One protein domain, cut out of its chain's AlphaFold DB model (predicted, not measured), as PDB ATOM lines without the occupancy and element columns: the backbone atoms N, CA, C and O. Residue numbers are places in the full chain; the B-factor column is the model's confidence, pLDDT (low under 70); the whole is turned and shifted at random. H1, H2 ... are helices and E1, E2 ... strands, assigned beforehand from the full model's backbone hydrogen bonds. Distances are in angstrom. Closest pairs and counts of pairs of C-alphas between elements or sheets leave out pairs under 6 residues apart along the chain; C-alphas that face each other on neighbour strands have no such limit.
ATOM      1  N   LYS A   8     264.138 257.853 119.552       90.69
ATOM      2  CA  LYS A   8     264.480 256.445 119.730       90.69
ATOM      3  C   LYS A   8     264.768 255.827 118.371       90.69
ATOM      4  O   LYS A   8     263.907 255.865 117.492       90.69
ATOM      5  N   VAL A   9     265.954 255.254 118.207       91.62
ATOM      6  CA  VAL A   9     266.400 254.648 116.945       91.62
ATOM      7  C   VAL A   9     266.663 253.168 117.169       91.62
ATOM      8  O   VAL A   9     267.548 252.813 117.939       91.62
ATOM      9  N   TYR A  10     265.903 252.302 116.509       93.94
ATOM     10  CA  TYR A  10     266.128 250.857 116.552       93.94
ATOM     11  C   TYR A  10     267.263 250.471 115.607       93.94
ATOM     12  O   TYR A  10     267.393 251.043 114.526       93.94
ATOM     13  N   LEU A  11     268.084 249.505 116.019       92.94
ATOM     14  CA  LEU A  11     269.263 249.080 115.273       92.94
ATOM     15  C   LEU A  11     269.162 247.600 114.908       92.94
ATOM     16  O   LEU A  11     269.111 246.738 115.791       92.94
ATOM     17  N   ASN A  12     269.206 247.319 113.609       90.31
ATOM     18  CA  ASN A  12     269.433 245.979 113.092       90.31
ATOM     19  C   ASN A  12     270.939 245.780 112.908       90.31
ATOM     20  O   ASN A  12     271.525 246.290 111.957       90.31
ATOM     21  N   SER A  13     271.586 245.121 113.864       90.62
ATOM     22  CA  SER A  13     273.033 244.918 113.853       90.62
ATOM     23  C   SER A  13     273.375 243.531 114.373       90.62
ATOM     24  O   SER A  13     272.874 243.115 115.420       90.62
ATOM     25  N   GLU A  14     274.285 242.860 113.672       92.06
ATOM     26  CA  GLU A  14     274.861 241.581 114.093       92.06
ATOM     27  C   GLU A  14     276.000 241.753 115.111       92.06
ATOM     28  O   GLU A  14     276.311 240.811 115.834       92.06
ATOM     29  N   LEU A  15     276.587 242.956 115.212       95.31
ATOM     30  CA  LEU A  15     277.642 243.268 116.184       95.31
ATOM     31  C   LEU A  15     277.173 243.049 117.625       95.31
ATOM     32  O   LEU A  15     276.030 243.367 117.974       95.31
ATOM     33  N   GLU A  16     278.084 242.600 118.489       96.12
ATOM     34  CA  GLU A  16     277.823 242.572 119.923       96.12
ATOM     35  C   GLU A  16     277.781 243.989 120.504       96.12
ATOM     36  O   GLU A  16     278.355 244.935 119.967       96.12
ATOM     37  N   ILE A  17     277.085 244.155 121.631       95.69
ATOM     38  CA  ILE A  17     276.699 245.492 122.111       95.69
ATOM     39  C   ILE A  17     277.889 246.431 122.367       95.69
ATOM     40  O   ILE A  17     277.780 247.626 122.116       95.69
ATOM     41  N   GLU A  18     279.023 245.911 122.840       95.81
ATOM     42  CA  GLU A  18     280.214 246.732 123.089       95.81
ATOM     43  C   GLU A  18     280.941 247.098 121.784       95.81
ATOM     44  O   GLU A  18     281.462 248.203 121.655       95.81
ATOM     45  N   GLU A  19     280.924 246.217 120.782       96.00
ATOM     46  CA  GLU A  19     281.462 246.508 119.448       96.00
ATOM     47  C   GLU A  19     280.597 247.551 118.738       96.00
ATOM     48  O   GLU A  19     281.111 248.518 118.175       96.00
ATOM     49  N   LEU A  20     279.275 247.400 118.833       95.88
ATOM     50  CA  LEU A  20     278.305 248.356 118.318       95.88
ATOM     51  C   LEU A  20     278.447 249.722 119.002       95.88
ATOM     52  O   LEU A  20     278.411 250.749 118.328       95.88
ATOM     53  N   TYR A  21     278.667 249.745 120.319       96.38
ATOM     54  CA  TYR A  21     278.919 250.969 121.081       96.38
ATOM     55  C   TYR A  21     280.142 251.730 120.552       96.38
ATOM     56  O   TYR A  21     280.050 252.920 120.237       96.38
ATOM     57  N   GLN A  22     281.268 251.032 120.374       95.69
ATOM     58  CA  GLN A  22     282.481 251.615 119.796       95.69
ATOM     59  C   GLN A  22     282.256 252.071 118.350       95.69
ATOM     60  O   GLN A  22     282.657 253.175 117.980       95.69
ATOM     61  N   TYR A  23     281.565 251.261 117.543       93.88
ATOM     62  CA  TYR A  23     281.258 251.582 116.150       93.88
ATOM     63  C   TYR A  23     280.440 252.871 116.022       93.88
ATOM     64  O   TYR A  23     280.799 253.750 115.236       93.88
ATOM     65  N   ILE A  24     279.379 253.021 116.822       93.50
ATOM     66  CA  ILE A  24     278.563 254.242 116.844       93.50
ATOM     67  C   ILE A  24     279.446 255.440 117.197       93.50
ATOM     68  O   ILE A  24     279.400 256.459 116.501       93.50
ATOM     69  N   ASN A  25     280.300 255.318 118.218       94.75
ATOM     70  CA  ASN A  25     281.171 256.418 118.617       94.75
ATOM     71  C   ASN A  25     282.173 256.823 117.530       94.75
ATOM     72  O   ASN A  25     282.405 258.014 117.334       94.75
ATOM     73  N   CYS A  26     282.700 255.875 116.755       92.56
ATOM     74  CA  CYS A  26     283.549 256.174 115.598       92.56
ATOM     75  C   CYS A  26     282.837 257.024 114.528       92.56
ATOM     76  O   CYS A  26     283.502 257.725 113.767       92.56
ATOM     77  N   LYS A  27     281.500 256.991 114.455       89.50
ATOM     78  CA  LYS A  27     280.706 257.804 113.514       89.50
ATOM     79  C   LYS A  27     280.328 259.161 114.094       89.50
ATOM     80  O   LYS A  27     280.389 260.185 113.406       89.50
ATOM     81  N   VAL A  28     279.909 259.187 115.358       90.75
ATOM     82  CA  VAL A  28     279.428 260.428 115.981       90.75
ATOM     83  C   VAL A  28     280.554 261.292 116.536       90.75
ATOM     84  O   VAL A  28     280.376 262.513 116.576       90.75
ATOM     85  N   LEU A  29     281.708 260.677 116.821       91.19
ATOM     86  CA  LEU A  29     282.921 261.273 117.385       91.19
ATOM     87  C   LEU A  29     282.656 261.936 118.741       91.19
ATOM     88  O   LEU A  29     282.981 263.101 118.951       91.19
ATOM     89  N   GLY A  30     282.001 261.197 119.637       93.75
ATOM     90  CA  GLY A  30     281.688 261.648 120.985       93.75
ATOM     91  C   GLY A  30     282.695 261.176 122.032       93.75
ATOM     92  O   GLY A  30     283.677 260.479 121.755       93.75
ATOM     93  N   ARG A  31     282.417 261.562 123.275       97.19
ATOM     94  CA  ARG A  31     283.082 261.048 124.469       97.19
ATOM     95  C   ARG A  31     282.297 259.850 124.993       97.19
ATOM     96  O   ARG A  31     281.102 259.965 125.249       97.19
ATOM     97  N   LEU A  32     282.985 258.724 125.159       96.88
ATOM     98  CA  LEU A  32     282.426 257.529 125.785       96.88
ATOM     99  C   LEU A  32     282.295 257.740 127.294       96.88
ATOM    100  O   LEU A  32     283.244 258.177 127.942       96.88
ATOM    101  N   GLU A  33     281.149 257.365 127.839       96.62
ATOM    102  CA  GLU A  33     280.856 257.346 129.269       96.62
ATOM    103  C   GLU A  33     280.522 255.909 129.727       96.62
ATOM    104  O   GLU A  33     280.357 254.995 128.901       96.62
ATOM    105  N   PRO A  34     280.451 255.655 131.047       89.50
ATOM    106  CA  PRO A  34     279.981 254.381 131.579       89.50
ATOM    107  C   PRO A  34     278.575 254.009 131.081       89.50
ATOM    108  O   PRO A  34     277.786 254.860 130.696       89.50
ATOM    109  N   ILE A  35     278.243 252.714 131.137       90.44
ATOM    110  CA  ILE A  35     276.895 252.190 130.828       90.44
ATOM    111  C   ILE A  35     276.442 252.462 129.370       90.44
ATOM    112  O   ILE A  35     275.254 252.457 129.067       90.44
ATOM    113  N   ARG A  36     277.404 252.554 128.438       96.31
ATOM    114  CA  ARG A  36     277.188 252.698 126.982       96.31
ATOM    115  C   ARG A  36     276.508 254.010 126.567       96.31
ATOM    116  O   ARG A  36     275.721 254.034 125.616       96.31
ATOM    117  N   THR A  37     276.867 255.090 127.251       97.69
ATOM    118  CA  THR A  37     276.427 256.452 126.941       97.69
ATOM    119  C   THR A  37     277.488 257.199 126.126       97.69
ATOM    120  O   THR A  37     278.663 257.210 126.485       97.69
ATOM    121  N   ILE A  38     277.094 257.854 125.034       96.75
ATOM    122  CA  ILE A  38     277.962 258.722 124.227       96.75
ATOM    123  C   ILE A  38     277.511 260.167 124.396       96.75
ATOM    124  O   ILE A  38     276.392 260.531 124.031       96.75
ATOM    125  N   ILE A  39     278.415 261.012 124.884       95.50
ATOM    126  CA  ILE A  39     278.191 262.452 124.989       95.50
ATOM    127  C   ILE A  39     278.822 263.147 123.791       95.50
ATOM    128  O   ILE A  39     280.008 262.987 123.503       95.50
ATOM    129  N   THR A  40     278.036 263.964 123.106       92.06
ATOM    130  CA  THR A  40     278.484 264.780 121.977       92.06
ATOM    131  C   THR A  40     278.207 266.257 122.248       92.06
ATOM    132  O   THR A  40     277.459 266.636 123.159       92.06
ATOM    133  N   ASP A  41     278.762 267.130 121.410       91.19
ATOM    134  CA  ASP A  41     278.468 268.562 121.494       91.19
ATOM    135  C   ASP A  41     276.984 268.861 121.277       91.19
ATOM    136  O   ASP A  41     276.456 269.825 121.836       91.19
ATOM    137  N   TRP A  42     276.291 268.004 120.529       88.62
ATOM    138  CA  TRP A  42     274.913 268.213 120.123       88.62
ATOM    139  C   TRP A  42     273.884 267.484 120.998       88.62
ATOM    140  O   TRP A  42     272.721 267.891 120.989       88.62
ATOM    141  N   GLY A  43     274.274 266.478 121.784       90.31
ATOM    142  CA  GLY A  43     273.353 265.698 122.617       90.31
ATOM    143  C   GLY A  43     273.982 264.482 123.295       90.31
ATOM    144  O   GLY A  43     275.193 264.264 123.212       90.31
ATOM    145  N   GLU A  44     273.131 263.707 123.950       93.75
ATOM    146  CA  GLU A  44     273.453 262.460 124.645       93.75
ATOM    147  C   GLU A  44     272.793 261.276 123.934       93.75
ATOM    148  O   GLU A  44     271.703 261.412 123.372       93.75
ATOM    149  N   MET A  45     273.476 260.133 123.909       94.69
ATOM    150  CA  MET A  45     273.000 258.901 123.288       94.69
ATOM    151  C   MET A  45     273.240 257.709 124.212       94.69
ATOM    152  O   MET A  45     274.389 257.446 124.555       94.69
ATOM    153  N   ASP A  46     272.210 256.926 124.507       96.56
ATOM    154  CA  ASP A  46     272.332 255.682 125.270       96.56
ATOM    155  C   ASP A  46     272.085 254.469 124.377       96.56
ATOM    156  O   ASP A  46     270.968 254.273 123.891       96.56
ATOM    157  N   LEU A  47     273.084 253.598 124.214       97.38
ATOM    158  CA  LEU A  47     272.893 252.314 123.538       97.38
ATOM    159  C   LEU A  47     272.331 251.265 124.505       97.38
ATOM    160  O   LEU A  47     272.949 250.910 125.516       97.38
ATOM    161  N   ARG A  48     271.175 250.694 124.154       97.25
ATOM    162  CA  ARG A  48     270.429 249.771 125.014       97.25
ATOM    163  C   ARG A  48     270.091 248.459 124.316       97.25
ATOM    164  O   ARG A  48     269.865 248.397 123.108       97.25
ATOM    165  N   LYS A  49     270.016 247.393 125.120       96.69
ATOM    166  CA  LYS A  49     269.386 246.128 124.716       96.69
ATOM    167  C   LYS A  49     267.879 246.327 124.651       96.69
ATOM    168  O   LYS A  49     267.296 246.949 125.539       96.69
ATOM    169  N   ASN A  50     267.257 245.784 123.614       96.56
ATOM    170  CA  ASN A  50     265.813 245.783 123.501       96.56
ATOM    171  C   ASN A  50     265.224 244.595 124.267       96.56
ATOM    172  O   ASN A  50     265.514 243.446 123.945       96.56
ATOM    173  N   ASN A  51     264.385 244.871 125.264       96.62
ATOM    174  CA  ASN A  51     263.696 243.821 126.017       96.62
ATOM    175  C   ASN A  51     262.654 243.090 125.163       96.62
ATOM    176  O   ASN A  51     262.348 241.936 125.438       96.62
ATOM    177  N   GLU A  52     262.157 243.748 124.116       96.44
ATOM    178  CA  GLU A  52     261.221 243.161 123.159       96.44
ATOM    179  C   GLU A  52     261.933 242.322 122.088       96.44
ATOM    180  O   GLU A  52     261.273 241.789 121.205       96.44
ATOM    181  N   PHE A  53     263.267 242.193 122.121       95.94
ATOM    182  CA  PHE A  53     264.000 241.426 121.115       95.94
ATOM    183  C   PHE A  53     263.443 240.003 120.986       95.94
ATOM    184  O   PHE A  53     263.457 239.221 121.939       95.94
ATOM    185  N   ASN A  54     262.978 239.662 119.784       95.12
ATOM    186  CA  ASN A  54     262.408 238.354 119.502       95.12
ATOM    187  C   ASN A  54     262.828 237.886 118.100       95.12
ATOM    188  O   ASN A  54     262.190 238.261 117.115       95.12
ATOM    189  N   PRO A  55     263.866 237.040 117.987       92.62
ATOM    190  CA  PRO A  55     264.376 236.611 116.689       92.62
ATOM    191  C   PRO A  55     263.357 235.787 115.898       92.62
ATOM    192  O   PRO A  55     263.362 235.844 114.677       92.62
ATOM    193  N   GLN A  56     262.439 235.076 116.564       94.75
ATOM    194  CA  GLN A  56     261.415 234.287 115.874       94.75
ATOM    195  C   GLN A  56     260.426 235.183 115.120       94.75
ATOM    196  O   GLN A  56     260.021 234.843 114.014       94.75
ATOM    197  N   ARG A  57     260.066 236.341 115.692       93.19
ATOM    198  CA  ARG A  57     259.196 237.331 115.029       93.19
ATOM    199  C   ARG A  57     259.857 237.953 113.798       93.19
ATOM    200  O   ARG A  57     259.152 238.326 112.870       93.19
ATOM    201  N   LEU A  58     261.187 238.025 113.787       92.56
ATOM    202  CA  LEU A  58     261.967 238.575 112.679       92.56
ATOM    203  C   LEU A  58     262.174 237.590 111.521       92.56
ATOM    204  O   LEU A  58     262.597 238.014 110.454       92.56
ATOM    205  N   ILE A  59     261.881 236.295 111.701       93.25
ATOM    206  CA  ILE A  59     261.907 235.325 110.593       93.25
ATOM    207  C   ILE A  59     260.785 235.637 109.600       93.25
ATOM    208  O   ILE A  59     261.005 235.606 108.391       93.25
ATOM    209  N   ASP A  60     259.600 235.956 110.123       92.06
ATOM    210  CA  ASP A  60     258.412 236.234 109.315       92.06
ATOM    211  C   ASP A  60     258.382 237.690 108.818       92.06
ATOM    212  O   ASP A  60     257.899 237.956 107.718       92.06
ATOM    213  N   ASP A  61     258.899 238.630 109.622       94.44
ATOM    214  CA  ASP A  61     258.948 240.063 109.308       94.44
ATOM    215  C   ASP A  61     260.274 240.697 109.786       94.44
ATOM    216  O   ASP A  61     260.346 241.248 110.893       94.44
ATOM    217  N   PRO A  62     261.347 240.618 108.973       91.75
ATOM    218  CA  PRO A  62     262.667 241.143 109.331       91.75
ATOM    219  C   PRO A  62     262.697 242.660 109.555       91.75
ATOM    220  O   PRO A  62     263.551 243.155 110.290       91.75
ATOM    221  N   GLU A  63     261.760 243.395 108.953       93.44
ATOM    222  CA  GLU A  63     261.656 244.857 109.045       93.44
ATOM    223  C   GLU A  63     260.889 245.315 110.291       93.44
ATOM    224  O   GLU A  63     260.755 246.517 110.549       93.44
ATOM    225  N   ASN A  64     260.399 244.374 111.103       94.44
ATOM    226  CA  ASN A  64     259.700 244.679 112.339       94.44
ATOM    227  C   ASN A  64     260.668 245.168 113.419       94.44
ATOM    228  O   ASN A  64     261.045 244.450 114.350       94.44
ATOM    229  N   PHE A  65     261.060 246.431 113.296       94.00
ATOM    230  CA  PHE A  65     262.090 247.055 114.115       94.00
ATOM    231  C   PHE A  65     261.797 247.011 115.619       94.00
ATOM    232  O   PHE A  65     262.724 247.065 116.427       94.00
ATOM    233  N   VAL A  66     260.527 246.860 116.016       94.94
ATOM    234  CA  VAL A  66     260.116 246.700 117.420       94.94
ATOM    235  C   VAL A  66     260.802 245.498 118.066       94.94
ATOM    236  O   VAL A  66     261.111 245.551 119.257       94.94
ATOM    237  N   PHE A  67     261.089 244.452 117.287       96.12
ATOM    238  CA  PHE A  67     261.736 243.226 117.748       96.12
ATOM    239  C   PHE A  67     263.243 243.181 117.462       96.12
ATOM    240  O   PHE A  67     263.848 242.145 117.724       96.12
ATOM    241  N   TRP A  68     263.874 244.251 116.956       96.06
ATOM    242  CA  TRP A  68     265.331 244.298 116.744       96.06
ATOM    243  C   TRP A  68     266.116 244.319 118.060       96.06
ATOM    244  O   TRP A  68     265.605 244.731 119.101       96.06
ATOM    245  N   ARG A  69     267.374 243.854 118.025       96.31
ATOM    246  CA  ARG A  69     268.178 243.526 119.222       96.31
ATOM    247  C   ARG A  69     268.530 244.735 120.086       96.31
ATOM    248  O   ARG A  69     268.631 244.607 121.311       96.31
ATOM    249  N   TYR A  70     268.706 245.900 119.468       96.88
ATOM    250  CA  TYR A  70     269.182 247.105 120.140       96.88
ATOM    251  C   TYR A  70     268.393 248.342 119.728       96.88
ATOM    252  O   TYR A  70     267.764 248.387 118.671       96.88
ATOM    253  N   TYR A  71     268.475 249.368 120.564       96.06
ATOM    254  CA  TYR A  71     268.049 250.716 120.217       96.06
ATOM    255  C   TYR A  71     268.959 251.751 120.877       96.06
ATOM    256  O   TYR A  71     269.657 251.450 121.847       96.06
ATOM    257  N   ILE A  72     268.930 252.968 120.347       95.00
ATOM    258  CA  ILE A  72     269.567 254.145 120.925       95.00
ATOM    259  C   ILE A  72     268.475 255.102 121.389       95.00
ATOM    260  O   ILE A  72     267.602 255.463 120.598       95.00
ATOM    261  N   ASP A  73     268.552 255.522 122.644       94.44
ATOM    262  CA  ASP A  73     267.827 256.685 123.150       94.44
ATOM    263  C   ASP A  73     268.685 257.927 122.927       94.44
ATOM    264  O   ASP A  73     269.858 257.929 123.288       94.44
ATOM    265  N   ILE A  74     268.134 258.965 122.305       92.00
ATOM    266  CA  ILE A  74     268.880 260.171 121.953       92.00
ATOM    267  C   ILE A  74     268.182 261.391 122.534       92.00
ATOM    268  O   ILE A  74     267.035 261.689 122.189       92.00
ATOM    269  N   GLU A  75     268.914 262.127 123.363       91.88
ATOM    270  CA  GLU A  75     268.490 263.386 123.965       91.88
ATOM    271  C   GLU A  75     269.284 264.553 123.354       91.88
ATOM    272  O   GLU A  75     270.420 264.848 123.743       91.88
ATOM    273  N   PRO A  76     268.725 265.227 122.338       88.88
ATOM    274  CA  PRO A  76     269.388 266.332 121.661       88.88
ATOM    275  C   PRO A  76     269.254 267.639 122.452       88.88
ATOM    276  O   PRO A  76     268.221 267.938 123.051       88.88
ATOM    277  N   LYS A  77     270.264 268.508 122.352       86.75
ATOM    278  CA  LYS A  77     270.230 269.841 122.980       86.75
ATOM    279  C   LYS A  77     269.298 270.830 122.266       86.75
ATOM    280  O   LYS A  77     268.869 271.805 122.878       86.75
ATOM    281  N   ASN A  78     269.005 270.640 120.972       79.94
ATOM    282  CA  ASN A  78     268.102 271.500 120.189       79.94
ATOM    283  C   ASN A  78     267.563 270.804 118.915       79.94
ATOM    284  O   ASN A  78     267.974 269.699 118.581       79.94
ATOM    285  N   LYS A  79     266.635 271.442 118.181       73.75
ATOM    286  CA  LYS A  79     265.985 270.859 116.983       73.75
ATOM    287  C   LYS A  79     266.924 270.614 115.797       73.75
ATOM    288  O   LYS A  79     266.700 269.662 115.055       73.75
ATOM    289  N   LEU A  80     267.935 271.461 115.591       72.00
ATOM    290  CA  LEU A  80     268.877 271.313 114.474       72.00
ATOM    291  C   LEU A  80     269.699 270.027 114.626       72.00
ATOM    292  O   LEU A  80     270.012 269.364 113.639       72.00
ATOM    293  N   THR A  81     269.964 269.631 115.871       71.81
ATOM    294  CA  THR A  81     270.630 268.376 116.205       71.81
ATOM    295  C   THR A  81     269.930 267.148 115.612       71.81
ATOM    296  O   THR A  81     270.618 266.246 115.147       71.81
ATOM    297  N   ASN A  82     268.594 267.107 115.545       68.81
ATOM    298  CA  ASN A  82     267.865 265.932 115.034       68.81
ATOM    299  C   ASN A  82     268.221 265.602 113.581       68.81
ATOM    300  O   ASN A  82     268.386 264.437 113.230       68.81
ATOM    301  N   LEU A  83     268.404 266.626 112.745       70.25
ATOM    302  CA  LEU A  83     268.846 266.458 111.358       70.25
ATOM    303  C   LEU A  83     270.293 265.944 111.273       70.25
ATOM    304  O   LEU A  83     270.611 265.113 110.421       70.25
ATOM    305  N   ILE A  84     271.167 266.388 112.181       73.56
ATOM    306  CA  ILE A  84     272.566 265.936 112.247       73.56
ATOM    307  C   ILE A  84     272.640 264.475 112.714       73.56
ATOM    308  O   ILE A  84     273.391 263.686 112.145       73.56
ATOM    309  N   ILE A  85     271.832 264.089 113.705       72.44
ATOM    310  CA  ILE A  85     271.734 262.707 114.196       72.44
ATOM    311  C   ILE A  85     271.359 261.763 113.057       72.44
ATOM    312  O   ILE A  85     272.067 260.790 112.804       72.44
ATOM    313  N   LEU A  86     270.260 262.067 112.360       70.06
ATOM    314  CA  LEU A  86     269.748 261.214 111.291       70.06
ATOM    315  C   LEU A  86     270.772 261.056 110.169       70.06
ATOM    316  O   LEU A  86     270.973 259.952 109.689       70.06
ATOM    317  N   THR A  87     271.480 262.119 109.789       73.50
ATOM    318  CA  THR A  87     272.507 262.028 108.737       73.50
ATOM    319  C   THR A  87     273.748 261.250 109.173       73.50
ATOM    320  O   THR A  87     274.323 260.525 108.364       73.50
ATOM    321  N   LYS A  88     274.169 261.347 110.439       72.88
ATOM    322  CA  LYS A  88     275.306 260.565 110.949       72.88
ATOM    323  C   LYS A  88     274.978 259.086 111.154       72.88
ATOM    324  O   LYS A  88     275.866 258.259 110.971       72.88
ATOM    325  N   LEU A  89     273.740 258.770 111.537       72.19
ATOM    326  CA  LEU A  89     273.295 257.397 111.762       72.19
ATOM    327  C   LEU A  89     272.853 256.724 110.458       72.19
ATOM    328  O   LEU A  89     273.368 255.671 110.152       72.19
ATOM    329  N   LEU A  90     271.995 257.320 109.627       63.91
ATOM    330  CA  LEU A  90     271.420 256.654 108.439       63.91
ATOM    331  C   LEU A  90     272.417 256.319 107.311       63.91
ATOM    332  O   LEU A  90     272.025 255.689 106.338       63.91
ATOM    333  N   ASN A  91     273.689 256.701 107.436       54.31
ATOM    334  CA  ASN A  91     274.773 256.185 106.591       54.31
ATOM    335  C   ASN A  91     275.379 254.876 107.163       54.31
ATOM    336  O   ASN A  91     276.588 254.656 107.032       54.31
TER     337      ASN A  91
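Overview. This is residues 8 to 91 of the 92 residues of an uncharacterized protein of Lachnospiraceae bacterium (UniProt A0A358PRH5). A strongly twisted sheet of five strands forms a wall with helices H1 and H3 packed over one face and the other face bare of named helices; the two helices meet at a steep angle. Beyond the end of the sheet where E4 ends and E5 begins, the short helix H2 lies far out, away from the other helices. The 84 printed residues hold three named helices and five named strands, in the order E1 H1 E2 E3 E4 H2 E5 H3, and the sheet, E1 E5 E4 E3 E2, is antiparallel throughout. The class is mixed, in two layers, helices on one face of a sheet. The whole is compact, with a radius of gyration of the C-alphas of 13.2 A, yet elongated, spanning 39 by 25 by 20 A.

Arrangement. Begin at E1, residues 8 to 11, an edge strand antiparallel to E5, residues 70 to 76; N 9 and O 72 are within hydrogen-bond range at 2.9 A. H1, residues 17 to 28, is on the sheet, and its closest C-alphas to E4, residues 43 to 49, are those of Tyr 21 and Leu 47, 6.6 A apart. Next come E2, residues 31 to 33, the other edge strand, and E3, residues 37 to 39; with E4 they form a meander, each strand the antiparallel neighbour of the one before. E2 and E3 are a hairpin, with N 33 and O 37 at 2.8 A; E3 and E4 are another, with N 45 and O 38 at 2.9 A. Across E5 and E4, look for N 46 and O 73, 2.8 A apart. H2, residues 55 to 60, is not on the sheet. H3, residues 79 to 89, is on the same face as H1, at a height over the sheet of 8.7 A, and runs along the strands, at 18 degrees to E5 on the local plane. H1 touches H3 with residues 24 to 28 alone, opposite ways at a steep tilt of 61 degrees; the closest C-alphas, of Val 28 and Lys 88, are 6.5 A apart. Every O i to N i+4 pair is within hydrogen-bond range in H1, 1 of 2 in H2 and 5 of 7 in H3.

Along the chain. Find C-alpha 8 at (264.480, 256.445, 119.730), where E1 begins its 9.8 A. H1 starts at C-alpha 17, (276.699, 245.492, 122.111), and runs 16.4 A. E2 and E3 are short; E4 then spans 20.1 A, H2 9.5 A and E5 19.3 A. H3 runs 16.2 A to C-alpha 89 at (273.295, 257.397, 111.762).

Size, cuts and confidence. The two C-alphas farthest apart, of Asp 41 and Asp 60, are 39.9 A apart. The printed part has no cut and no long link. Mean pLDDT of the printed part is 90.1; look for values under 70 at residue 82 and residues 90 to 91.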